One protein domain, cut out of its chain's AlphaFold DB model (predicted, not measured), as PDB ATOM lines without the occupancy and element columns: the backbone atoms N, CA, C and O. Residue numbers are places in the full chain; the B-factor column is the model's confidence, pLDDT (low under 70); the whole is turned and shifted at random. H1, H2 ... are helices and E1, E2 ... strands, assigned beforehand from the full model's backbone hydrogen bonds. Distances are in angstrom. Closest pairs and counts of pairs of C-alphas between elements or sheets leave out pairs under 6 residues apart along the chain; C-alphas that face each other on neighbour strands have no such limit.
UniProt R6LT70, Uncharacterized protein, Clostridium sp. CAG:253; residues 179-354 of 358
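This is residues 179 to 354 of the 358 residues of an uncharacterized protein of Clostridium sp. CAG:253 (UniProt R6LT70). The chain is wound in stacked turns, a short, uneven solenoid with two walls of parallel strands, partly face to face: E1, E3, E5, E6 and E10 in one, E2, E4 and E9 in the other, with E11 and E12 bending from one wall to the other at one end. The antiparallel hairpin E7 and E8 joins E6 toward the opposite end, and a long loop, residues 281 to 307, lies outside the walls. The printed part has 176 residues, with two named helices and twelve named strands; along the chain H1 follows E2 and H2 follows E3, and the strands form one mixed, branched, strongly twisted sheet in which E6 and E11 have three or more neighbours each. The class is mostly strand, though under half of the residues are in named elements; the whole is compact, radius of gyration of the C-alphas 15.3 A, spanning 45 by 37 by 32 A.

Start at E1, residues 182 to 190, parallel to E3, residues 210 to 214; N 187 and O 210 are 2.8 A apart. On the other side of E3 find E6, residues 252 to 259, parallel, with N 213 and O 256 at 2.8 A. E3 lies on one side of E6; on the other side of E6 lie E5, residues 238 to 240, parallel to it, with N 253 and O 238 at 2.8 A, and E8, residues 275 to 280, antiparallel to it, with N 257 and O 279 at 2.9 A. E7, residues 265 to 269, forms a hairpin with E8; N 267 and O 276 are 2.8 A apart. E10, residues 317 to 321, is parallel to E5, with N 239 and O 319 at 3.0 A. E4, residues 227 to 231, has E2, residues 197 to 200, on one side and E9, residues 308 to 311, on the other, both parallel; N 200 and O 230 are 2.8 A apart, N 229 and O 309 2.8 A. E11, residues 326 to 337, bends by 136 degrees at residue 331; E9 and E10 lie on one side of it and E12, residues 345 to 353, on the other, all parallel, with N 310 and O 326, N 320 and O 335, and N 336 and O 351 each at 2.8 A. E12 bends by 122 degrees at residue 348. H1, residues 202 to 205, and H2, residues 219 to 222, only graze the sheet; both are too short for an O i to N i+4 pair.

Find C-alpha 182 at (-23.856, 47.998, 5.197), where E1 begins its 23.0 A. E6 runs 22.5 A from C-alpha 252 at (-28.388, 35.489, -0.527), E8 15.7 A, E11 14.9 A, and E12 14.0 A to C-alpha 353 at (-35.826, 34.273, -16.442).

The C-alphas farthest apart are those of His 273 and Ser 349, 46.1 A. The printed part has no cut. The long links are E5 to E6 and E8 to E9. In this model, pLDDT is under 70 at 22 residues, among them 244 to 249 and 338 to 341.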
ATOM      1  N   ILE A 179     -19.188  47.917   3.744       90.12
ATOM      2  CA  ILE A 179     -19.247  48.395   2.350       90.12
ATOM      3  C   ILE A 179     -20.543  49.197   2.170       90.12
ATOM      4  O   ILE A 179     -21.579  48.781   2.672       90.12
ATOM      5  N   ASP A 180     -20.503  50.357   1.501       86.94
ATOM      6  CA  ASP A 180     -21.690  51.181   1.179       86.94
ATOM      7  C   ASP A 180     -22.691  51.351   2.353       86.94
ATOM      8  O   ASP A 180     -23.903  51.237   2.195       86.94
ATOM      9  N   ASN A 181     -22.177  51.617   3.562       84.12
ATOM     10  CA  ASN A 181     -22.930  51.729   4.827       84.12
ATOM     11  C   ASN A 181     -23.585  50.448   5.372       84.12
ATOM     12  O   ASN A 181     -24.170  50.496   6.452       84.12
ATOM     13  N   GLN A 182     -23.418  49.306   4.717       86.62
ATOM     14  CA  GLN A 182     -23.856  47.998   5.197       86.62
ATOM     15  C   GLN A 182     -22.724  47.296   5.946       86.62
ATOM     16  O   GLN A 182     -21.552  47.487   5.630       86.62
ATOM     17  N   SER A 183     -23.054  46.497   6.958       88.50
ATOM     18  CA  SER A 183     -22.085  45.706   7.727       88.50
ATOM     19  C   SER A 183     -22.485  44.241   7.722       88.50
ATOM     20  O   SER A 183     -23.668  43.932   7.818       88.50
ATOM     21  N   GLY A 184     -21.495  43.364   7.620       90.31
ATOM     22  CA  GLY A 184     -21.710  41.932   7.485       90.31
ATOM     23  C   GLY A 184     -20.395  41.166   7.439       90.31
ATOM     24  O   GLY A 184     -19.307  41.742   7.562       90.31
ATOM     25  N   TYR A 185     -20.477  39.855   7.267       92.88
ATOM     26  CA  TYR A 185     -19.304  39.000   7.130       92.88
ATOM     27  C   TYR A 185     -18.902  38.818   5.666       92.88
ATOM     28  O   TYR A 185     -19.656  38.303   4.842       92.88
ATOM     29  N   LEU A 186     -17.653  39.167   5.370       94.00
ATOM     30  CA  LEU A 186     -16.987  38.873   4.112       94.00
ATOM     31  C   LEU A 186     -16.252  37.535   4.212       94.00
ATOM     32  O   LEU A 186     -15.359  37.385   5.048       94.00
ATOM     33  N   LEU A 187     -16.596  36.586   3.345       96.38
ATOM     34  CA  LEU A 187     -15.839  35.358   3.123       96.38
ATOM     35  C   LEU A 187     -14.825  35.569   1.999       96.38
ATOM     36  O   LEU A 187     -15.210  35.789   0.853       96.38
ATOM     37  N   THR A 188     -13.535  35.455   2.301       97.56
ATOM     38  CA  THR A 188     -12.472  35.564   1.292       97.56
ATOM     39  C   THR A 188     -12.075  34.190   0.752       97.56
ATOM     40  O   THR A 188     -11.713  33.296   1.519       97.56
ATOM     41  N   ILE A 189     -12.096  34.041  -0.571       97.69
ATOM     42  CA  ILE A 189     -11.546  32.910  -1.323       97.69
ATOM     43  C   ILE A 189     -10.130  33.296  -1.776       97.69
ATOM     44  O   ILE A 189     -10.010  34.156  -2.644       97.69
ATOM     45  N   PRO A 190      -9.062  32.701  -1.215       96.56
ATOM     46  CA  PRO A 190      -7.690  33.125  -1.483       96.56
ATOM     47  C   PRO A 190      -7.055  32.271  -2.589       96.56
ATOM     48  O   PRO A 190      -6.264  31.365  -2.305       96.56
ATOM     49  N   PHE A 191      -7.419  32.506  -3.850       95.69
ATOM     50  CA  PHE A 191      -6.768  31.806  -4.957       95.69
ATOM     51  C   PHE A 191      -5.279  32.150  -5.036       95.69
ATOM     52  O   PHE A 191      -4.817  33.183  -4.562       95.69
ATOM     53  N   SER A 192      -4.490  31.222  -5.564       93.50
ATOM     54  CA  SER A 192      -3.050  31.393  -5.761       93.50
ATOM     55  C   SER A 192      -2.510  30.288  -6.668       93.50
ATOM     56  O   SER A 192      -3.234  29.379  -7.079       93.50
ATOM     57  N   ALA A 193      -1.201  30.292  -6.927       89.12
ATOM     58  CA  ALA A 193      -0.547  29.213  -7.665       89.12
ATOM     59  C   ALA A 193      -0.794  27.812  -7.057       89.12
ATOM     60  O   ALA A 193      -0.869  26.835  -7.807       89.12
ATOM     61  N   SER A 194      -0.936  27.713  -5.726       91.75
ATOM     62  CA  SER A 194      -1.182  26.461  -4.993       91.75
ATOM     63  C   SER A 194      -2.647  26.234  -4.608       91.75
ATOM     64  O   SER A 194      -3.023  25.096  -4.326       91.75
ATOM     65  N   VAL A 195      -3.486  27.273  -4.622       95.50
ATOM     66  CA  VAL A 195      -4.918  27.187  -4.305       95.50
ATOM     67  C   VAL A 195      -5.715  27.497  -5.564       95.50
ATOM     68  O   VAL A 195      -5.978  28.656  -5.870       95.50
ATOM     69  N   LYS A 196      -6.097  26.450  -6.300       92.88
ATOM     70  CA  LYS A 196      -6.921  26.564  -7.520       92.88
ATOM     71  C   LYS A 196      -8.348  26.068  -7.324       92.88
ATOM     72  O   LYS A 196      -9.241  26.407  -8.092       92.88
ATOM     73  N   SER A 197      -8.583  25.270  -6.288       97.00
ATOM     74  CA  SER A 197      -9.918  24.815  -5.927       97.00
ATOM     75  C   SER A 197     -10.175  24.982  -4.438       97.00
ATOM     76  O   SER A 197      -9.311  24.698  -3.606       97.00
ATOM     77  N   VAL A 198     -11.374  25.448  -4.103       98.56
ATOM     78  CA  VAL A 198     -11.812  25.633  -2.721       98.56
ATOM     79  C   VAL A 198     -13.117  24.899  -2.458       98.56
ATOM     80  O   VAL A 198     -13.976  24.799  -3.334       98.56
ATOM     81  N   TYR A 199     -13.282  24.427  -1.229       98.69
ATOM     82  CA  TYR A 199     -14.534  23.900  -0.707       98.69
ATOM     83  C   TYR A 199     -15.047  24.821   0.399       98.69
ATOM     84  O   TYR A 199     -14.318  25.113   1.349       98.69
ATOM     85  N   ILE A 200     -16.297  25.266   0.292       98.44
ATOM     86  CA  ILE A 200     -16.962  26.142   1.256       98.44
ATOM     87  C   ILE A 200     -17.997  25.322   2.037       98.44
ATOM     88  O   ILE A 200     -19.058  25.007   1.492       98.44
ATOM     89  N   PRO A 201     -17.734  24.987   3.313       97.56
ATOM     90  CA  PRO A 201     -18.701  24.278   4.145       97.56
ATOM     91  C   PRO A 201     -19.959  25.112   4.406       97.56
ATOM     92  O   PRO A 201     -19.860  26.325   4.623       97.56
ATOM     93  N   HIS A 202     -21.121  24.461   4.537       94.00
ATOM     94  CA  HIS A 202     -22.397  25.141   4.807       94.00
ATOM     95  C   HIS A 202     -22.308  26.058   6.036       94.00
ATOM     96  O   HIS A 202     -22.715  27.212   5.992       94.00
ATOM     97  N   LYS A 203     -21.685  25.580   7.125       93.81
ATOM     98  CA  LYS A 203     -21.507  26.346   8.377       93.81
ATOM     99  C   LYS A 203     -20.703  27.646   8.224       93.81
ATOM    100  O   LYS A 203     -20.804  28.514   9.088       93.81
ATOM    101  N   VAL A 204     -19.863  27.740   7.191       95.94
ATOM    102  CA  VAL A 204     -19.068  28.936   6.877       95.94
ATOM    103  C   VAL A 204     -19.885  29.842   5.967       95.94
ATOM    104  O   VAL A 204     -20.066  31.012   6.290       95.94
ATOM    105  N   LEU A 205     -20.452  29.290   4.887       94.12
ATOM    106  CA  LEU A 205     -21.272  30.050   3.942       94.12
ATOM    107  C   LEU A 205     -22.500  30.676   4.608       94.12
ATOM    108  O   LEU A 205     -22.835  31.812   4.308       94.12
ATOM    109  N   TYR A 206     -23.141  29.965   5.538       91.25
ATOM    110  CA  TYR A 206     -24.302  30.447   6.292       91.25
ATOM    111  C   TYR A 206     -24.030  31.758   7.040       91.25
ATOM    112  O   TYR A 206     -24.934  32.566   7.210       91.25
ATOM    113  N   LYS A 207     -22.789  31.976   7.483       91.75
ATOM    114  CA  LYS A 207     -22.397  33.212   8.167       91.75
ATOM    115  C   LYS A 207     -22.013  34.325   7.208       91.75
ATOM    116  O   LYS A 207     -21.953  35.463   7.642       91.75
ATOM    117  N   ALA A 208     -21.648  33.985   5.976       92.25
ATOM    118  CA  ALA A 208     -21.144  34.937   5.007       92.25
ATOM    119  C   ALA A 208     -22.301  35.716   4.386       92.25
ATOM    120  O   ALA A 208     -23.291  35.134   3.953       92.25
ATOM    121  N   ASP A 209     -22.117  37.018   4.271       90.69
ATOM    122  CA  ASP A 209     -23.021  37.936   3.583       90.69
ATOM    123  C   ASP A 209     -22.494  38.189   2.162       90.69
ATOM    124  O   ASP A 209     -23.222  38.156   1.166       90.69
ATOM    125  N   TRP A 210     -21.171  38.305   2.059       93.12
ATOM    126  CA  TRP A 210     -20.456  38.524   0.811       93.12
ATOM    127  C   TRP A 210     -19.370  37.474   0.615       93.12
ATOM    128  O   TRP A 210     -18.771  36.982   1.574       93.12
ATOM    129  N   ILE A 211     -19.082  37.163  -0.642       95.00
ATOM    130  CA  ILE A 211     -17.965  36.316  -1.054       95.00
ATOM    131  C   ILE A 211     -17.026  37.181  -1.883       95.00
ATOM    132  O   ILE A 211     -17.464  37.790  -2.851       95.00
ATOM    133  N   MET A 212     -15.742  37.217  -1.541       95.19
ATOM    134  CA  MET A 212     -14.718  37.882  -2.345       95.19
ATOM    135  C   MET A 212     -13.725  36.862  -2.874       95.19
ATOM    136  O   MET A 212     -13.061  36.173  -2.101       95.19
ATOM    137  N   ILE A 213     -13.612  36.803  -4.195       95.19
ATOM    138  CA  ILE A 213     -12.526  36.130  -4.895       95.19
ATOM    139  C   ILE A 213     -11.297  37.032  -4.802       95.19
ATOM    140  O   ILE A 213     -11.323  38.171  -5.260       95.19
ATOM    141  N   ASP A 214     -10.238  36.530  -4.183       94.12
ATOM    142  CA  ASP A 214      -8.984  37.239  -3.961       94.12
ATOM    143  C   ASP A 214      -7.791  36.387  -4.410       94.12
ATOM    144  O   ASP A 214      -7.929  35.193  -4.687       94.12
ATOM    145  N   GLY A 215      -6.618  37.009  -4.499       89.31
ATOM    146  CA  GLY A 215      -5.377  36.354  -4.915       89.31
ATOM    147  C   GLY A 215      -5.268  36.080  -6.420       89.31
ATOM    148  O   GLY A 215      -4.345  35.399  -6.861       89.31
ATOM    149  N   VAL A 216      -6.173  36.669  -7.204       86.81
ATOM    150  CA  VAL A 216      -6.021  36.917  -8.642       86.81
ATOM    151  C   VAL A 216      -5.853  38.420  -8.850       86.81
ATOM    152  O   VAL A 216      -6.464  39.219  -8.141       86.81
ATOM    153  N   LYS A 217      -5.015  38.823  -9.801       79.81
ATOM    154  CA  LYS A 217      -4.724  40.230 -10.093       79.81
ATOM    155  C   LYS A 217      -5.942  40.970 -10.645       79.81
ATOM    156  O   LYS A 217      -6.167  42.129 -10.308       79.81
ATOM    157  N   ASP A 218      -6.658  40.325 -11.557       78.38
ATOM    158  CA  ASP A 218      -7.769  40.888 -12.314       78.38
ATOM    159  C   ASP A 218      -8.609  39.763 -12.949       78.38
ATOM    160  O   ASP A 218      -8.327  38.569 -12.795       78.38
ATOM    161  N   LEU A 219      -9.667  40.149 -13.667       78.50
ATOM    162  CA  LEU A 219     -10.525  39.214 -14.395       78.50
ATOM    163  C   LEU A 219      -9.745  38.432 -15.469       78.50
ATOM    164  O   LEU A 219     -10.026  37.250 -15.663       78.50
ATOM    165  N   ASP A 220      -8.766  39.060 -16.142       79.69
ATOM    166  CA  ASP A 220      -7.950  38.403 -17.176       79.69
ATOM    167  C   ASP A 220      -7.155  37.234 -16.571       79.69
ATOM    168  O   ASP A 220      -7.027  36.183 -17.202       79.69
ATOM    169  N   GLU A 221      -6.632  37.377 -15.349       82.12
ATOM    170  CA  GLU A 221      -5.996  36.268 -14.633       82.12
ATOM    171  C   GLU A 221      -7.013  35.205 -14.209       82.12
ATOM    172  O   GLU A 221      -6.781  34.021 -14.474       82.12
ATOM    173  N   LEU A 222      -8.151  35.613 -13.630       82.62
ATOM    174  CA  LEU A 222      -9.204  34.699 -13.166       82.62
ATOM    175  C   LEU A 222      -9.677  33.753 -14.277       82.62
ATOM    176  O   LEU A 222      -9.942  32.580 -14.016       82.62
ATOM    177  N   VAL A 223      -9.741  34.243 -15.518       78.25
ATOM    178  CA  VAL A 223     -10.117  33.428 -16.680       78.25
ATOM    179  C   VAL A 223      -8.945  32.832 -17.453       78.25
ATOM    180  O   VAL A 223      -9.129  32.129 -18.443       78.25
ATOM    181  N   SER A 224      -7.705  33.102 -17.074       78.31
ATOM    182  CA  SER A 224      -6.564  32.474 -17.747       78.31
ATOM    183  C   SER A 224      -6.354  31.046 -17.239       78.31
ATOM    184  O   SER A 224      -6.046  30.136 -18.022       78.31
ATOM    185  N   THR A 225      -6.614  30.828 -15.953       81.69
ATOM    186  CA  THR A 225      -6.418  29.574 -15.225       81.69
ATOM    187  C   THR A 225      -7.742  28.988 -14.743       81.69
ATOM    188  O   THR A 225      -8.771  29.650 -14.699       81.69
ATOM    189  N   GLU A 226      -7.725  27.687 -14.456       87.50
ATOM    190  CA  GLU A 226      -8.894  26.968 -13.954       87.50
ATOM    191  C   GLU A 226      -9.034  27.185 -12.440       87.50
ATOM    192  O   GLU A 226      -8.093  26.924 -11.686       87.50
ATOM    193  N   HIS A 227     -10.218  27.635 -12.027       92.62
ATOM    194  CA  HIS A 227     -10.622  27.948 -10.666       92.62
ATOM    195  C   HIS A 227     -11.956  27.269 -10.351       92.62
ATOM    196  O   HIS A 227     -12.933  27.410 -11.091       92.62
ATOM    197  N   ILE A 228     -12.011  26.531  -9.243       95.69
ATOM    198  CA  ILE A 228     -13.195  25.747  -8.867       95.69
ATOM    199  C   ILE A 228     -13.624  26.106  -7.450       95.69
ATOM    200  O   ILE A 228     -12.877  25.909  -6.495       95.69
ATOM    201  N   ILE A 229     -14.851  26.591  -7.303       97.94
ATOM    202  CA  ILE A 229     -15.467  26.902  -6.015       97.94
ATOM    203  C   ILE A 229     -16.559  25.867  -5.777       97.94
ATOM    204  O   ILE A 229     -17.607  25.905  -6.416       97.94
ATOM    205  N   THR A 230     -16.318  24.926  -4.869       98.62
ATOM    206  CA  THR A 230     -17.337  23.964  -4.445       98.62
ATOM    207  C   THR A 230     -18.058  24.473  -3.211       98.62
ATOM    208  O   THR A 230     -17.423  24.784  -2.207       98.62
ATOM    209  N   ILE A 231     -19.383  24.514  -3.263       98.12
ATOM    210  CA  ILE A 231     -20.232  24.911  -2.142       98.12
ATOM    211  C   ILE A 231     -20.970  23.680  -1.624       98.12
ATOM    212  O   ILE A 231     -21.573  22.930  -2.391       98.12
ATOM    213  N   ASP A 232     -20.887  23.459  -0.315       95.31
ATOM    214  CA  ASP A 232     -21.641  22.412   0.369       95.31
ATOM    215  C   ASP A 232     -23.155  22.639   0.256       95.31
ATOM    216  O   ASP A 232     -23.618  23.755  -0.003       95.31
ATOM    217  N   LYS A 233     -23.945  21.586   0.484       94.44
ATOM    218  CA  LYS A 233     -25.400  21.651   0.338       94.44
ATOM    219  C   LYS A 233     -25.982  22.808   1.153       94.44
ATOM    220  O   LYS A 233     -25.798  22.895   2.364       94.44
ATOM    221  N   TYR A 234     -26.771  23.638   0.477       89.06
ATOM    222  CA  TYR A 234     -27.557  24.712   1.073       89.06
ATOM    223  C   TYR A 234     -28.980  24.608   0.511       89.06
ATOM    224  O   TYR A 234     -29.169  24.624  -0.705       89.06
ATOM    225  N   ASN A 235     -29.981  24.439   1.383       83.56
ATOM    226  CA  ASN A 235     -31.353  24.087   0.975       83.56
ATOM    227  C   ASN A 235     -31.982  25.095   0.001       83.56
ATOM    228  O   ASN A 235     -32.750  24.722  -0.882       83.56
ATOM    229  N   THR A 236     -31.660  26.372   0.163       83.81
ATOM    230  CA  THR A 236     -32.009  27.446  -0.764       83.81
ATOM    231  C   THR A 236     -30.833  28.398  -0.783       83.81
ATOM    232  O   THR A 236     -30.480  28.914   0.265       83.81
ATOM    233  N   LEU A 237     -30.199  28.585  -1.934       90.69
ATOM    234  CA  LEU A 237     -29.081  29.507  -2.101       90.69
ATOM    235  C   LEU A 237     -29.396  30.431  -3.264       90.69
ATOM    236  O   LEU A 237     -29.739  29.957  -4.347       90.69
ATOM    237  N   GLU A 238     -29.241  31.728  -3.039       90.88
ATOM    238  CA  GLU A 238     -29.188  32.721  -4.103       90.88
ATOM    239  C   GLU A 238     -27.784  33.314  -4.130       90.88
ATOM    240  O   GLU A 238     -27.286  33.795  -3.115       90.88
ATOM    241  N   ILE A 239     -27.114  33.236  -5.274       90.25
ATOM    242  CA  ILE A 239     -25.724  33.673  -5.406       90.25
ATOM    243  C   ILE A 239     -25.523  34.432  -6.714       90.25
ATOM    244  O   ILE A 239     -26.041  34.033  -7.763       90.25
ATOM    245  N   GLY A 240     -24.762  35.524  -6.652       87.81
ATOM    246  CA  GLY A 240     -24.339  36.276  -7.831       87.81
ATOM    247  C   GLY A 240     -24.173  37.768  -7.573       87.81
ATOM    248  O   GLY A 240     -23.628  38.154  -6.543       87.81
ATOM    249  N   SER A 241     -24.593  38.609  -8.514       76.81
ATOM    250  CA  SER A 241     -24.205  40.023  -8.582       76.81
ATOM    251  C   SER A 241     -25.220  40.994  -7.963       76.81
ATOM    252  O   SER A 241     -25.359  42.129  -8.413       76.81
ATOM    253  N   ASP A 242     -25.973  40.572  -6.951       76.12
ATOM    254  CA  ASP A 242     -26.884  41.472  -6.242       76.12
ATOM    255  C   ASP A 242     -26.534  41.543  -4.760       76.12
ATOM    256  O   ASP A 242     -26.709  40.577  -4.019       76.12
ATOM    257  N   TYR A 243     -26.050  42.713  -4.343       73.06
ATOM    258  CA  TYR A 243     -25.724  43.030  -2.954       73.06
ATOM    259  C   TYR A 243     -26.694  44.042  -2.329       73.06
ATOM    260  O   TYR A 243     -26.459  44.512  -1.217       73.06
ATOM    261  N   SER A 244     -27.794  44.381  -3.013       66.06
ATOM    262  CA  SER A 244     -28.831  45.267  -2.466       66.06
ATOM    263  C   SER A 244     -29.666  44.609  -1.357       66.06
ATOM    264  O   SER A 244     -30.392  45.305  -0.651       66.06
ATOM    265  N   TYR A 245     -29.519  43.293  -1.155       58.56
ATOM    266  CA  TYR A 245     -30.317  42.491  -0.221       58.56
ATOM    267  C   TYR A 245     -29.462  41.593   0.678       58.56
ATOM    268  O   TYR A 245     -29.555  40.370   0.570       58.56
ATOM    269  N   VAL A 246     -28.629  42.151   1.556       59.75
ATOM    270  CA  VAL A 246     -27.864  41.304   2.483       59.75
ATOM    271  C   VAL A 246     -28.117  41.706   3.930       59.75
ATOM    272  O   VAL A 246     -27.442  42.565   4.491       59.75
ATOM    273  N   GLU A 247     -29.133  41.085   4.527       59.69
ATOM    274  CA  GLU A 247     -29.243  40.994   5.982       59.69
ATOM    275  C   GLU A 247     -28.385  39.824   6.476       59.69
ATOM    276  O   GLU A 247     -28.273  38.793   5.808       59.69
ATOM    277  N   SER A 248     -27.767  39.978   7.650       56.50
ATOM    278  CA  SER A 248     -26.851  38.962   8.166       56.50
ATOM    279  C   SER A 248     -27.560  37.627   8.405       56.50
ATOM    280  O   SER A 248     -28.550  37.566   9.136       56.50
ATOM    281  N   GLY A 249     -27.037  36.551   7.810       60.44
ATOM    282  CA  GLY A 249     -27.610  35.201   7.916       60.44
ATOM    283  C   GLY A 249     -28.682  34.859   6.874       60.44
ATOM    284  O   GLY A 249     -29.294  33.794   6.974       60.44
ATOM    285  N   ASP A 250     -28.898  35.717   5.872       73.50
ATOM    286  CA  ASP A 250     -29.789  35.433   4.740       73.50
ATOM    287  C   ASP A 250     -29.219  34.321   3.826       73.50
ATOM    288  O   ASP A 250     -28.042  33.959   3.887       73.50
ATOM    289  N   TYR A 251     -30.035  33.760   2.937       80.31
ATOM    290  CA  TYR A 251     -29.634  32.772   1.930       80.31
ATOM    291  C   TYR A 251     -28.986  33.393   0.680       80.31
ATOM    292  O   TYR A 251     -28.523  32.666  -0.202       80.31
ATOM    293  N   LYS A 252     -28.955  34.726   0.591       87.62
ATOM    294  CA  LYS A 252     -28.388  35.489  -0.527       87.62
ATOM    295  C   LYS A 252     -26.902  35.753  -0.321       87.62
ATOM    296  O   LYS A 252     -26.470  36.023   0.800       87.62
ATOM    297  N   LYS A 253     -26.112  35.647  -1.387       90.88
ATOM    298  CA  LYS A 253     -24.655  35.829  -1.371       90.88
ATOM    299  C   LYS A 253     -24.236  36.678  -2.560       90.88
ATOM    300  O   LYS A 253     -24.340  36.232  -3.705       90.88
ATOM    301  N   ALA A 254     -23.727  37.873  -2.284       91.38
ATOM    302  CA  ALA A 254     -23.148  38.697  -3.334       91.38
ATOM    303  C   ALA A 254     -21.681  38.328  -3.570       91.38
ATOM    304  O   ALA A 254     -20.921  38.139  -2.615       91.38
ATOM    305  N   VAL A 255     -21.292  38.228  -4.838       92.31
ATOM    306  CA  VAL A 255     -19.944  37.830  -5.248       92.31
ATOM    307  C   VAL A 255     -19.156  39.041  -5.727       92.31
ATOM    308  O   VAL A 255     -19.605  39.799  -6.584       92.31
ATOM    309  N   PHE A 256     -17.955  39.187  -5.189       93.06
ATOM    310  CA  PHE A 256     -17.002  40.237  -5.503       93.06
ATOM    311  C   PHE A 256     -15.685  39.641  -5.999       93.06
ATOM    312  O   PHE A 256     -15.326  38.515  -5.644       93.06
ATOM    313  N   ILE A 257     -14.929  40.429  -6.756       91.44
ATOM    314  CA  ILE A 257     -13.521  40.171  -7.064       91.44
ATOM    315  C   ILE A 257     -12.659  41.302  -6.512       91.44
ATOM    316  O   ILE A 257     -12.971  42.480  -6.688       91.44
ATOM    317  N   SER A 258     -11.584  40.932  -5.826       92.44
ATOM    318  CA  SER A 258     -10.544  41.842  -5.351       92.44
ATOM    319  C   SER A 258      -9.970  42.662  -6.509       92.44
ATOM    320  O   SER A 258      -9.800  42.166  -7.622       92.44
ATOM    321  N   THR A 259      -9.687  43.937  -6.262       89.12
ATOM    322  CA  THR A 259      -9.028  44.819  -7.229       89.12
ATOM    323  C   THR A 259      -8.148  45.830  -6.511       89.12
ATOM    324  O   THR A 259      -8.353  46.137  -5.337       89.12
ATOM    325  N   THR A 260      -7.175  46.385  -7.227       86.06
ATOM    326  CA  THR A 260      -6.404  47.554  -6.785       86.06
ATOM    327  C   THR A 260      -6.891  48.854  -7.426       86.06
ATOM    328  O   THR A 260      -6.326  49.908  -7.150       86.06
ATOM    329  N   ASN A 261      -7.899  48.797  -8.300       84.62
ATOM    330  CA  ASN A 261      -8.411  49.968  -9.006       84.62
ATOM    331  C   ASN A 261      -9.186  50.901  -8.077       84.62
ATOM    332  O   ASN A 261      -9.883  50.465  -7.156       84.62
ATOM    333  N   ASP A 262      -9.079  52.203  -8.342       85.19
ATOM    334  CA  ASP A 262      -9.563  53.206  -7.403       85.19
ATOM    335  C   ASP A 262     -11.081  53.376  -7.351       85.19
ATOM    336  O   ASP A 262     -11.592  53.790  -6.310       85.19
ATOM    337  N   ASP A 263     -11.770  53.015  -8.428       87.00
ATOM    338  CA  ASP A 263     -13.226  53.025  -8.602       87.00
ATOM    339  C   ASP A 263     -13.926  51.776  -8.030       87.00
ATOM    340  O   ASP A 263     -15.156  51.725  -7.976       87.00
ATOM    341  N   GLY A 264     -13.162  50.785  -7.560       88.88
ATOM    342  CA  GLY A 264     -13.696  49.631  -6.843       88.88
ATOM    343  C   GLY A 264     -14.383  50.015  -5.529       88.88
ATOM    344  O   GLY A 264     -14.020  50.979  -4.844       88.88
ATOM    345  N   LYS A 265     -15.366  49.212  -5.121       90.69
ATOM    346  CA  LYS A 265     -16.023  49.342  -3.819       90.69
ATOM    347  C   LYS A 265     -15.027  49.067  -2.701       90.69
ATOM    348  O   LYS A 265     -14.221  48.146  -2.787       90.69
ATOM    349  N   THR A 266     -15.097  49.859  -1.636       94.12
ATOM    350  CA  THR A 266     -14.168  49.748  -0.506       94.12
ATOM    351  C   THR A 266     -14.798  48.952   0.630       94.12
ATOM    352  O   THR A 266     -15.750  49.407   1.264       94.12
ATOM    353  N   PHE A 267     -14.224  47.789   0.919       93.69
ATOM    354  CA  PHE A 267     -14.449  47.053   2.154       93.69
ATOM    355  C   PHE A 267     -13.515  47.581   3.241       93.69
ATOM    356  O   PHE A 267     -12.294  47.600   3.082       93.69
ATOM    357  N   SER A 268     -14.092  47.984   4.366       93.56
ATOM    358  CA  SER A 268     -13.365  48.346   5.587       93.56
ATOM    359  C   SER A 268     -13.575  47.280   6.654       93.56
ATOM    360  O   SER A 268     -14.675  46.744   6.779       93.56
ATOM    361  N   PHE A 269     -12.534  46.949   7.417       92.94
ATOM    362  CA  PHE A 269     -12.575  45.856   8.390       92.94
ATOM    363  C   PHE A 269     -12.577  46.395   9.817       92.94
ATOM    364  O   PHE A 269     -11.786  47.271  10.164       92.94
ATOM    365  N   SER A 270     -13.466  45.869  10.662       85.19
ATOM    366  CA  SER A 270     -13.596  46.355  12.042       85.19
ATOM    367  C   SER A 270     -12.295  46.189  12.829       85.19
ATOM    368  O   SER A 270     -11.670  45.132  12.794       85.19
ATOM    369  N   GLY A 271     -11.901  47.239  13.556       83.06
ATOM    370  CA  GLY A 271     -10.678  47.250  14.363       83.06
ATOM    371  C   GLY A 271      -9.379  47.313  13.551       83.06
ATOM    372  O   GLY A 271      -8.313  47.075  14.111       83.06
ATOM    373  N   SER A 272      -9.447  47.623  12.252       84.81
ATOM    374  CA  SER A 272      -8.280  47.746  11.378       84.81
ATOM    375  C   SER A 272      -8.341  49.014  10.526       84.81
ATOM    376  O   SER A 272      -9.412  49.445  10.108       84.81
ATOM    377  N   HIS A 273      -7.174  49.593  10.231       86.19
ATOM    378  CA  HIS A 273      -7.028  50.621   9.191       86.19
ATOM    379  C   HIS A 273      -6.894  50.018   7.786       86.19
ATOM    380  O   HIS A 273      -6.848  50.752   6.801       86.19
ATOM    381  N   PHE A 274      -6.808  48.689   7.685       88.00
ATOM    382  CA  PHE A 274      -6.764  47.992   6.411       88.00
ATOM    383  C   PHE A 274      -8.107  48.119   5.687       88.00
ATOM    384  O   PHE A 274      -9.175  47.948   6.282       88.00
ATOM    385  N   VAL A 275      -8.033  48.377   4.385       90.50
ATOM    386  CA  VAL A 275      -9.172  48.371   3.469       90.50
ATOM    387  C   VAL A 275      -8.839  47.501   2.269       90.50
ATOM    388  O   VAL A 275      -7.679  47.417   1.866       90.50
ATOM    389  N   GLN A 276      -9.856  46.875   1.692       92.94
ATOM    390  CA  GLN A 276      -9.740  46.097   0.466       92.94
ATOM    391  C   GLN A 276     -10.690  46.676  -0.573       92.94
ATOM    392  O   GLN A 276     -11.866  46.894  -0.278       92.94
ATOM    393  N   LYS A 277     -10.193  46.921  -1.785       93.12
ATOM    394  CA  LYS A 277     -11.048  47.309  -2.907       93.12
ATOM    395  C   LYS A 277     -11.502  46.067  -3.664       93.12
ATOM    396  O   LYS A 277     -10.754  45.093  -3.777       93.12
ATOM    397  N   ALA A 278     -12.737  46.098  -4.144       93.00
ATOM    398  CA  ALA A 278     -13.331  45.008  -4.899       93.00
ATOM    399  C   ALA A 278     -14.405  45.518  -5.865       93.00
ATOM    400  O   ALA A 278     -15.107  46.486  -5.573       93.00
ATOM    401  N   TYR A 279     -14.576  44.841  -6.993       90.81
ATOM    402  CA  TYR A 279     -15.748  45.029  -7.842       90.81
ATOM    403  C   TYR A 279     -16.814  44.013  -7.479       90.81
ATOM    404  O   TYR A 279     -16.500  42.846  -7.234       90.81
ATOM    405  N   LEU A 280     -18.074  44.452  -7.458       89.75
ATOM    406  CA  LEU A 280     -19.178  43.512  -7.566       89.75
ATOM    407  C   LEU A 280     -19.026  42.809  -8.906       89.75
ATOM    408  O   LEU A 280     -18.827  43.471  -9.920       89.75
ATOM    409  N   LEU A 281     -19.085  41.487  -8.903       85.12
ATOM    410  CA  LEU A 281     -18.888  40.700 -10.107       85.12
ATOM    411  C   LEU A 281     -20.198  40.689 -10.917       85.12
ATOM    412  O   LEU A 281     -20.946  39.715 -10.892       85.12
ATOM    413  N   ASP A 282     -20.498  41.834 -11.532       80.31
ATOM    414  CA  ASP A 282     -21.739  42.194 -12.224       80.31
ATOM    415  C   ASP A 282     -21.534  42.435 -13.723       80.31
ATOM    416  O   ASP A 282     -20.469  42.178 -14.267       80.31
ATOM    417  N   ASP A 283     -22.551  42.967 -14.402       75.25
ATOM    418  CA  ASP A 283     -22.507  43.266 -15.833       75.25
ATOM    419  C   ASP A 283     -21.330  44.171 -16.252       75.25
ATOM    420  O   ASP A 283     -20.723  43.957 -17.301       75.25
ATOM    421  N   ALA A 284     -20.940  45.146 -15.431       77.62
ATOM    422  CA  ALA A 284     -19.834  46.050 -15.750       77.62
ATOM    423  C   ALA A 284     -18.455  45.443 -15.436       77.62
ATOM    424  O   ALA A 284     -17.455  45.853 -16.025       77.62
ATOM    425  N   HIS A 285     -18.399  44.446 -14.552       79.06
ATOM    426  CA  HIS A 285     -17.152  43.839 -14.074       79.06
ATOM    427  C   HIS A 285     -17.134  42.313 -14.235       79.06
ATOM    428  O   HIS A 285     -16.428  41.610 -13.515       79.06
ATOM    429  N   GLY A 286     -17.914  41.799 -15.180       75.75
ATOM    430  CA  GLY A 286     -17.981  40.389 -15.529       75.75
ATOM    431  C   GLY A 286     -16.963  39.982 -16.596       75.75
ATOM    432  O   GLY A 286     -16.280  40.806 -17.213       75.75
ATOM    433  N   LEU A 287     -16.882  38.678 -16.835       73.25
ATOM    434  CA  LEU A 287     -16.096  37.999 -17.861       73.25
ATOM    435  C   LEU A 287     -16.356  38.526 -19.286       73.25
ATOM    436  O   LEU A 287     -15.486  38.437 -20.148       73.25
ATOM    437  N   LYS A 288     -17.508  39.122 -19.589       70.31
ATOM    438  CA  LYS A 288     -17.776  39.692 -20.918       70.31
ATOM    439  C   LYS A 288     -16.874  40.872 -21.256       70.31
ATOM    440  O   LYS A 288     -16.678  41.169 -22.430       70.31
ATOM    441  N   ASN A 289     -16.344  41.546 -20.237       70.00
ATOM    442  CA  ASN A 289     -15.533  42.755 -20.386       70.00
ATOM    443  C   ASN A 289     -14.031  42.448 -20.519       70.00
ATOM    444  O   ASN A 289     -13.196  43.355 -20.539       70.00
ATOM    445  N   LEU A 290     -13.673  41.167 -20.611       69.69
ATOM    446  CA  LEU A 290     -12.303  40.705 -20.780       69.69
ATOM    447  C   LEU A 290     -11.747  41.087 -22.153       69.69
ATOM    448  O   LEU A 290     -12.355  40.844 -23.191       69.69
ATOM    449  N   LYS A 291     -10.519  41.613 -22.185       63.59
ATOM    450  CA  LYS A 291      -9.856  41.991 -23.449       63.59
ATOM    451  C   LYS A 291      -9.363  40.783 -24.250       63.59
ATOM    452  O   LYS A 291      -9.067  40.918 -25.434       63.59
ATOM    453  N   LYS A 292      -9.209  39.633 -23.589       63.06
ATOM    454  CA  LYS A 292      -8.660  38.392 -24.158       63.06
ATOM    455  C   LYS A 292      -9.686  37.267 -24.286       63.06
ATOM    456  O   LYS A 292      -9.312  36.183 -24.732       63.06
ATOM    457  N   SER A 293     -10.929  37.485 -23.865       63.06
ATOM    458  CA  SER A 293     -11.965  36.461 -23.965       63.06
ATOM    459  C   SER A 293     -12.413  36.279 -25.410       63.06
ATOM    460  O   SER A 293     -12.319  37.169 -26.258       63.06
ATOM    461  N   GLU A 294     -12.938  35.094 -25.692       70.75
ATOM    462  CA  GLU A 294     -13.608  34.801 -26.955       70.75
ATOM    463  C   GLU A 294     -15.114  34.897 -26.749       70.75
ATOM    464  O   GLU A 294     -15.883  33.997 -27.096       70.75
ATOM    465  N   THR A 295     -15.517  35.995 -26.113       70.25
ATOM    466  CA  THR A 295     -16.908  36.281 -25.807       70.25
ATOM    467  C   THR A 295     -17.661  36.645 -27.069       70.25
ATOM    468  O   THR A 295     -17.238  37.508 -27.839       70.25
ATOM    469  N   ILE A 296     -18.821  36.032 -27.246       69.69
ATOM    470  CA  ILE A 296     -19.764  36.348 -28.313       69.69
ATOM    471  C   ILE A 296     -21.019  36.990 -27.720       69.69
ATOM    472  O   ILE A 296     -21.368  36.725 -26.570       69.69
ATOM    473  N   GLU A 297     -21.681  37.842 -28.508       71.31
ATOM    474  CA  GLU A 297     -22.949  38.498 -28.141       71.31
ATOM    475  C   GLU A 297     -22.901  39.212 -26.791       71.31
ATOM    476  O   GLU A 297     -23.593  38.835 -25.850       71.31
ATOM    477  N   ALA A 298     -22.025  40.217 -26.677       67.94
ATOM    478  CA  ALA A 298     -21.812  40.939 -25.420       67.94
ATOM    479  C   ALA A 298     -21.552  39.988 -24.226       67.94
ATOM    480  O   ALA A 298     -22.042  40.214 -23.128       67.94
ATOM    481  N   GLY A 299     -20.820  38.893 -24.470       65.44
ATOM    482  CA  GLY A 299     -20.418  37.881 -23.485       65.44
ATOM    483  C   GLY A 299     -21.517  37.009 -22.902       65.44
ATOM    484  O   GLY A 299     -21.330  36.421 -21.841       65.44
ATOM    485  N   GLN A 300     -22.612  36.821 -23.635       66.19
ATOM    486  CA  GLN A 300     -23.593  35.776 -23.326       66.19
ATOM    487  C   GLN A 300     -23.005  34.355 -23.401       66.19
ATOM    488  O   GLN A 300     -23.540  33.441 -22.777       66.19
ATOM    489  N   MET A 301     -21.909  34.162 -24.143       71.12
ATOM    490  CA  MET A 301     -21.144  32.912 -24.180       71.12
ATOM    491  C   MET A 301     -19.650  33.219 -24.334       71.12
ATOM    492  O   MET A 301     -19.279  34.075 -25.137       71.12
ATOM    493  N   ASP A 302     -18.802  32.502 -23.596       71.50
ATOM    494  CA  ASP A 302     -17.341  32.541 -23.727       71.50
ATOM    495  C   ASP A 302     -16.836  31.193 -24.254       71.50
ATOM    496  O   ASP A 302     -17.054  30.144 -23.645       71.50
ATOM    497  N   LEU A 303     -16.181  31.223 -25.416       72.06
ATOM    498  CA  LEU A 303     -15.660  30.035 -26.094       72.06
ATOM    499  C   LEU A 303     -14.200  29.711 -25.737       72.06
ATOM    500  O   LEU A 303     -13.659  28.711 -26.222       72.06
ATOM    501  N   SER A 304     -13.570  30.509 -24.869       67.56
ATOM    502  CA  SER A 304     -12.183  30.317 -24.423       67.56
ATOM    503  C   SER A 304     -11.995  29.121 -23.466       67.56
ATOM    504  O   SER A 304     -10.863  28.735 -23.149       67.56
ATOM    505  N   GLY A 305     -13.097  28.473 -23.074       64.12
ATOM    506  CA  GLY A 305     -13.137  27.248 -22.279       64.12
ATOM    507  C   GLY A 305     -13.397  27.491 -20.792       64.12
ATOM    508  O   GLY A 305     -13.595  28.610 -20.346       64.12
ATOM    509  N   MET A 306     -13.403  26.407 -20.015       64.06
ATOM    510  CA  MET A 306     -13.763  26.412 -18.593       64.06
ATOM    511  C   MET A 306     -12.693  27.059 -17.706       64.06
ATOM    512  O   MET A 306     -11.580  26.530 -17.623       64.06
ATOM    513  N   LYS A 307     -13.038  28.157 -17.015       80.81
ATOM    514  CA  LYS A 307     -12.079  28.920 -16.193       80.81
ATOM    515  C   LYS A 307     -12.528  29.200 -14.767       80.81
ATOM    516  O   LYS A 307     -11.763  28.937 -13.855       80.81
ATOM    517  N   LEU A 308     -13.765  29.635 -14.558       89.12
ATOM    518  CA  LEU A 308     -14.385  29.704 -13.235       89.12
ATOM    519  C   LEU A 308     -15.556  28.724 -13.193       89.12
ATOM    520  O   LEU A 308     -16.425  28.784 -14.061       89.12
ATOM    521  N   ILE A 309     -15.577  27.829 -12.207       93.00
ATOM    522  CA  ILE A 309     -16.687  26.898 -11.981       93.00
ATOM    523  C   ILE A 309     -17.231  27.067 -10.571       93.00
ATOM    524  O   ILE A 309     -16.510  26.882  -9.588       93.00
ATOM    525  N   TRP A 310     -18.535  27.281 -10.488       95.81
ATOM    526  CA  TRP A 310     -19.329  27.112  -9.285       95.81
ATOM    527  C   TRP A 310     -19.896  25.695  -9.254       95.81
ATOM    528  O   TRP A 310     -20.744  25.321 -10.067       95.81
ATOM    529  N   ASN A 311     -19.387  24.884  -8.337       98.25
ATOM    530  CA  ASN A 311     -19.723  23.476  -8.205       98.25
ATOM    531  C   ASN A 311     -20.662  23.252  -7.010       98.25
ATOM    532  O   ASN A 311     -20.317  23.552  -5.868       98.25
ATOM    533  N   PHE A 312     -21.828  22.673  -7.280       98.25
ATOM    534  CA  PHE A 312     -22.901  22.412  -6.320       98.25
ATOM    535  C   PHE A 312     -23.264  20.921  -6.355       98.25
ATOM    536  O   PHE A 312     -24.200  20.514  -7.054       98.25
ATOM    537  N   PRO A 313     -22.508  20.069  -5.643       97.69
ATOM    538  CA  PRO A 313     -22.637  18.623  -5.758       97.69
ATOM    539  C   PRO A 313     -23.952  18.078  -5.219       97.69
ATOM    540  O   PRO A 313     -24.425  17.070  -5.738       97.69
ATOM    541  N   ASP A 314     -24.550  18.712  -4.211       96.56
ATOM    542  CA  ASP A 314     -25.666  18.129  -3.456       96.56
ATOM    543  C   ASP A 314     -26.845  19.103  -3.233       96.56
ATOM    544  O   ASP A 314     -27.758  18.797  -2.464       96.56
ATOM    545  N   ASN A 315     -26.865  20.263  -3.901       95.31
ATOM    546  CA  ASN A 315     -28.002  21.188  -3.842       95.31
ATOM    547  C   ASN A 315     -29.202  20.644  -4.629       95.31
ATOM    548  O   ASN A 315     -29.055  20.171  -5.755       95.31
ATOM    549  N   ASP A 316     -30.392  20.789  -4.043       94.81
ATOM    550  CA  ASP A 316     -31.665  20.466  -4.699       94.81
ATOM    551  C   ASP A 316     -32.236  21.690  -5.436       94.81
ATOM    552  O   ASP A 316     -32.806  21.559  -6.517       94.81
ATOM    553  N   PHE A 317     -32.033  22.889  -4.880       95.69
ATOM    554  CA  PHE A 317     -32.480  24.162  -5.441       95.69
ATOM    555  C   PHE A 317     -31.346  25.183  -5.412       95.69
ATOM    556  O   PHE A 317     -30.612  25.285  -4.426       95.69
ATOM    557  N   LEU A 318     -31.216  25.947  -6.492       94.94
ATOM    558  CA  LEU A 318     -30.211  26.994  -6.634       94.94
ATOM    559  C   LEU A 318     -30.793  28.150  -7.445       94.94
ATOM    560  O   LEU A 318     -31.364  27.928  -8.511       94.94
ATOM    561  N   THR A 319     -30.603  29.373  -6.969       93.06
ATOM    562  CA  THR A 319     -30.882  30.589  -7.731       93.06
ATOM    563  C   THR A 319     -29.562  31.273  -8.061       93.06
ATOM    564  O   THR A 319     -28.804  31.662  -7.176       93.06
ATOM    565  N   CYS A 320     -29.281  31.433  -9.345       90.25
ATOM    566  CA  CYS A 320     -28.145  32.199  -9.837       90.25
ATOM    567  C   CYS A 320     -28.659  33.552 -10.321       90.25
ATOM    568  O   CYS A 320     -29.553  33.603 -11.167       90.25
ATOM    569  N   LYS A 321     -28.109  34.646  -9.796       86.56
ATOM    570  CA  LYS A 321     -28.508  36.003 -10.181       86.56
ATOM    571  C   LYS A 321     -27.335  36.727 -10.816       86.56
ATOM    572  O   LYS A 321     -26.459  37.172 -10.088       86.56
ATOM    573  N   TYR A 322     -27.305  36.813 -12.147       80.62
ATOM    574  CA  TYR A 322     -26.138  37.325 -12.885       80.62
ATOM    575  C   TYR A 322     -24.817  36.702 -12.390       80.62
ATOM    576  O   TYR A 322     -23.833  37.398 -12.181       80.62
ATOM    577  N   LEU A 323     -24.811  35.396 -12.098       85.88
ATOM    578  CA  LEU A 323     -23.620  34.721 -11.591       85.88
ATOM    579  C   LEU A 323     -22.662  34.457 -12.761       85.88
ATOM    580  O   LEU A 323     -23.036  33.689 -13.650       85.88
ATOM    581  N   PRO A 324     -21.453  35.033 -12.767       81.94
ATOM    582  CA  PRO A 324     -20.484  34.783 -13.818       81.94
ATOM    583  C   PRO A 324     -19.674  33.522 -13.543       81.94
ATOM    584  O   PRO A 324     -19.437  33.132 -12.396       81.94
ATOM    585  N   GLY A 325     -19.195  32.908 -14.616       85.69
ATOM    586  CA  GLY A 325     -18.568  31.598 -14.601       85.69
ATOM    587  C   GLY A 325     -19.571  30.469 -14.824       85.69
ATOM    588  O   GLY A 325     -20.790  30.636 -14.838       85.69
ATOM    589  N   HIS A 326     -19.036  29.273 -15.011       89.88
ATOM    590  CA  HIS A 326     -19.830  28.080 -15.250       89.88
ATOM    591  C   HIS A 326     -20.493  27.564 -13.978       89.88
ATOM    592  O   HIS A 326     -19.909  27.623 -12.896       89.88
ATOM    593  N   VAL A 327     -21.667  26.952 -14.120       94.25
ATOM    594  CA  VAL A 327     -22.378  26.301 -13.014       94.25
ATOM    595  C   VAL A 327     -22.469  24.799 -13.257       94.25
ATOM    596  O   VAL A 327     -23.031  24.341 -14.252       94.25
ATOM    597  N   LEU A 328     -21.950  24.022 -12.308       97.19
ATOM    598  CA  LEU A 328     -22.060  22.567 -12.252       97.19
ATOM    599  C   LEU A 328     -22.946  22.178 -11.066       97.19
ATOM    600  O   LEU A 328     -22.470  22.047  -9.944       97.19
ATOM    601  N   ALA A 329     -24.238  21.977 -11.316       97.69
ATOM    602  CA  ALA A 329     -25.239  21.644 -10.302       97.69
ATOM    603  C   ALA A 329     -26.099  20.438 -10.734       97.69
ATOM    604  O   ALA A 329     -27.319  20.547 -10.866       97.69
ATOM    605  N   PRO A 330     -25.505  19.251 -10.976       98.12
ATOM    606  CA  PRO A 330     -26.157  18.148 -11.693       98.12
ATOM    607  C   PRO A 330     -27.344  17.499 -10.953       98.12
ATOM    608  O   PRO A 330     -28.003  16.619 -11.514       98.12
ATOM    609  N   ASN A 331     -27.596  17.879  -9.699       97.19
ATOM    610  CA  ASN A 331     -28.756  17.459  -8.907       97.19
ATOM    611  C   ASN A 331     -29.827  18.548  -8.767       97.19
ATOM    612  O   ASN A 331     -30.951  18.223  -8.396       97.19
ATOM    613  N   ALA A 332     -29.498  19.802  -9.074       97.50
ATOM    614  CA  ALA A 332     -30.336  20.931  -8.722       97.50
ATOM    615  C   ALA A 332     -31.381  21.251  -9.795       97.50
ATOM    616  O   ALA A 332     -31.139  21.131 -11.003       97.50
ATOM    617  N   PHE A 333     -32.513  21.764  -9.328       97.56
ATOM    618  CA  PHE A 333     -33.332  22.698 -10.080       97.56
ATOM    619  C   PHE A 333     -32.699  24.091  -9.971       97.56
ATOM    620  O   PHE A 333     -32.649  24.675  -8.885       97.56
ATOM    621  N   VAL A 334     -32.214  24.621 -11.093       95.75
ATOM    622  CA  VAL A 334     -31.548  25.926 -11.151       95.75
ATOM    623  C   VAL A 334     -32.489  26.977 -11.722       95.75
ATOM    624  O   VAL A 334     -32.981  26.841 -12.842       95.75
ATOM    625  N   THR A 335     -32.694  28.053 -10.971       93.94
ATOM    626  CA  THR A 335     -33.333  29.279 -11.454       93.94
ATOM    627  C   THR A 335     -32.257  30.293 -11.816       93.94
ATOM    628  O   THR A 335     -31.367  30.556 -11.014       93.94
ATOM    629  N   ILE A 336     -32.334  30.877 -13.007       89.69
ATOM    630  CA  ILE A 336     -31.427  31.935 -13.460       89.69
ATOM    631  C   ILE A 336     -32.232  33.229 -13.540       89.69
ATOM    632  O   ILE A 336     -33.178  33.322 -14.324       89.69
ATOM    633  N   ASN A 337     -31.855  34.210 -12.724       85.19
ATOM    634  CA  ASN A 337     -32.455  35.538 -12.672       85.19
ATOM    635  C   ASN A 337     -31.487  36.567 -13.258       85.19
ATOM    636  O   ASN A 337     -30.292  36.541 -12.970       85.19
ATOM    637  N   GLY A 338     -32.010  37.488 -14.067       69.31
ATOM    638  CA  GLY A 338     -31.199  38.525 -14.711       69.31
ATOM    639  C   GLY A 338     -30.671  38.150 -16.099       69.31
ATOM    640  O   GLY A 338     -30.278  39.021 -16.864       69.31
ATOM    641  N   GLY A 339     -30.791  36.877 -16.479       62.19
ATOM    642  CA  GLY A 339     -30.523  36.363 -17.821       62.19
ATOM    643  C   GLY A 339     -29.210  35.641 -18.014       62.19
ATOM    644  O   GLY A 339     -28.574  35.237 -17.046       62.19
ATOM    645  N   CYS A 340     -28.891  35.370 -19.285       56.03
ATOM    646  CA  CYS A 340     -27.729  34.603 -19.735       56.03
ATOM    647  C   CYS A 340     -26.433  35.358 -19.434       56.03
ATOM    648  O   CYS A 340     -25.801  35.900 -20.338       56.03
ATOM    649  N   PHE A 341     -26.068  35.427 -18.163       62.28
ATOM    650  CA  PHE A 341     -24.814  36.015 -17.753       62.28
ATOM    651  C   PHE A 341     -23.713  34.952 -17.822       62.28
ATOM    652  O   PHE A 341     -23.802  33.918 -17.165       62.28
ATOM    653  N   GLU A 342     -22.746  35.203 -18.704       71.81
ATOM    654  CA  GLU A 342     -21.354  34.741 -18.691       71.81
ATOM    655  C   GLU A 342     -21.085  33.344 -18.121       71.81
ATOM    656  O   GLU A 342     -20.414  33.180 -17.103       71.81
ATOM    657  N   GLY A 343     -21.555  32.311 -18.816       79.88
ATOM    658  CA  GLY A 343     -21.166  30.944 -18.502       79.88
ATOM    659  C   GLY A 343     -22.235  29.914 -18.810       79.88
ATOM    660  O   GLY A 343     -23.432  30.180 -18.835       79.88
ATOM    661  N   SER A 344     -21.767  28.702 -19.056       88.44
ATOM    662  CA  SER A 344     -22.583  27.513 -19.282       88.44
ATOM    663  C   SER A 344     -23.089  26.863 -17.992       88.44
ATOM    664  O   SER A 344     -22.426  26.913 -16.956       88.44
ATOM    665  N   TYR A 345     -24.229  26.177 -18.079       93.81
ATOM    666  CA  TYR A 345     -24.897  25.537 -16.946       93.81
ATOM    667  C   TYR A 345     -25.139  24.045 -17.196       93.81
ATOM    668  O   TYR A 345     -25.730  23.647 -18.205       93.81
ATOM    669  N   ILE A 346     -24.764  23.228 -16.214       97.31
ATOM    670  CA  ILE A 346     -25.154  21.824 -16.077       97.31
ATOM    671  C   ILE A 346     -26.090  21.704 -14.874       97.31
ATOM    672  O   ILE A 346     -25.672  21.970 -13.749       97.31
ATOM    673  N   ALA A 347     -27.327  21.253 -15.086       98.00
ATOM    674  CA  ALA A 347     -28.295  21.073 -13.999       98.00
ATOM    675  C   ALA A 347     -29.332  19.979 -14.279       98.00
ATOM    676  O   ALA A 347     -29.566  19.627 -15.437       98.00
ATOM    677  N   ASP A 348     -29.996  19.444 -13.247       98.25
ATOM    678  CA  ASP A 348     -31.097  18.496 -13.484       98.25
ATOM    679  C   ASP A 348     -32.235  19.181 -14.245       98.25
ATOM    680  O   ASP A 348     -32.693  18.646 -15.254       98.25
ATOM    681  N   SER A 349     -32.615  20.387 -13.822       98.38
ATOM    682  CA  SER A 349     -33.589  21.251 -14.496       98.38
ATOM    683  C   SER A 349     -33.145  22.712 -14.455       98.38
ATOM    684  O   SER A 349     -32.479  23.126 -13.509       98.38
ATOM    685  N   ILE A 350     -33.526  23.496 -15.463       96.38
ATOM    686  CA  ILE A 350     -33.197  24.922 -15.577       96.38
ATOM    687  C   ILE A 350     -34.447  25.731 -15.905       96.38
ATOM    688  O   ILE A 350     -35.167  25.430 -16.863       96.38
ATOM    689  N   LEU A 351     -34.639  26.808 -15.151       94.38
ATOM    690  CA  LEU A 351     -35.596  27.867 -15.419       94.38
ATOM    691  C   LEU A 351     -34.860  29.199 -15.556       94.38
ATOM    692  O   LEU A 351     -34.376  29.756 -14.578       94.38
ATOM    693  N   ASN A 352     -34.777  29.706 -16.778       90.12
ATOM    694  CA  ASN A 352     -34.090  30.943 -17.099       90.12
ATOM    695  C   ASN A 352     -35.088  32.084 -17.340       90.12
ATOM    696  O   ASN A 352     -35.757  32.156 -18.381       90.12
ATOM    697  N   TYR A 353     -35.151  32.987 -16.366       80.50
ATOM    698  CA  TYR A 353     -35.826  34.273 -16.442       80.50
ATOM    699  C   TYR A 353     -34.838  35.325 -16.949       80.50
ATOM    700  O   TYR A 353     -34.390  36.203 -16.209       80.50
ATOM    701  N   CYS A 354     -34.475  35.238 -18.230       62.50
ATOM    702  CA  CYS A 354     -33.768  36.330 -18.884       62.50
ATOM    703  C   CYS A 354     -34.579  37.614 -18.766       62.50
ATOM    704  O   CYS A 354     -35.697  37.674 -19.277       62.50
TER     705      CYS A 354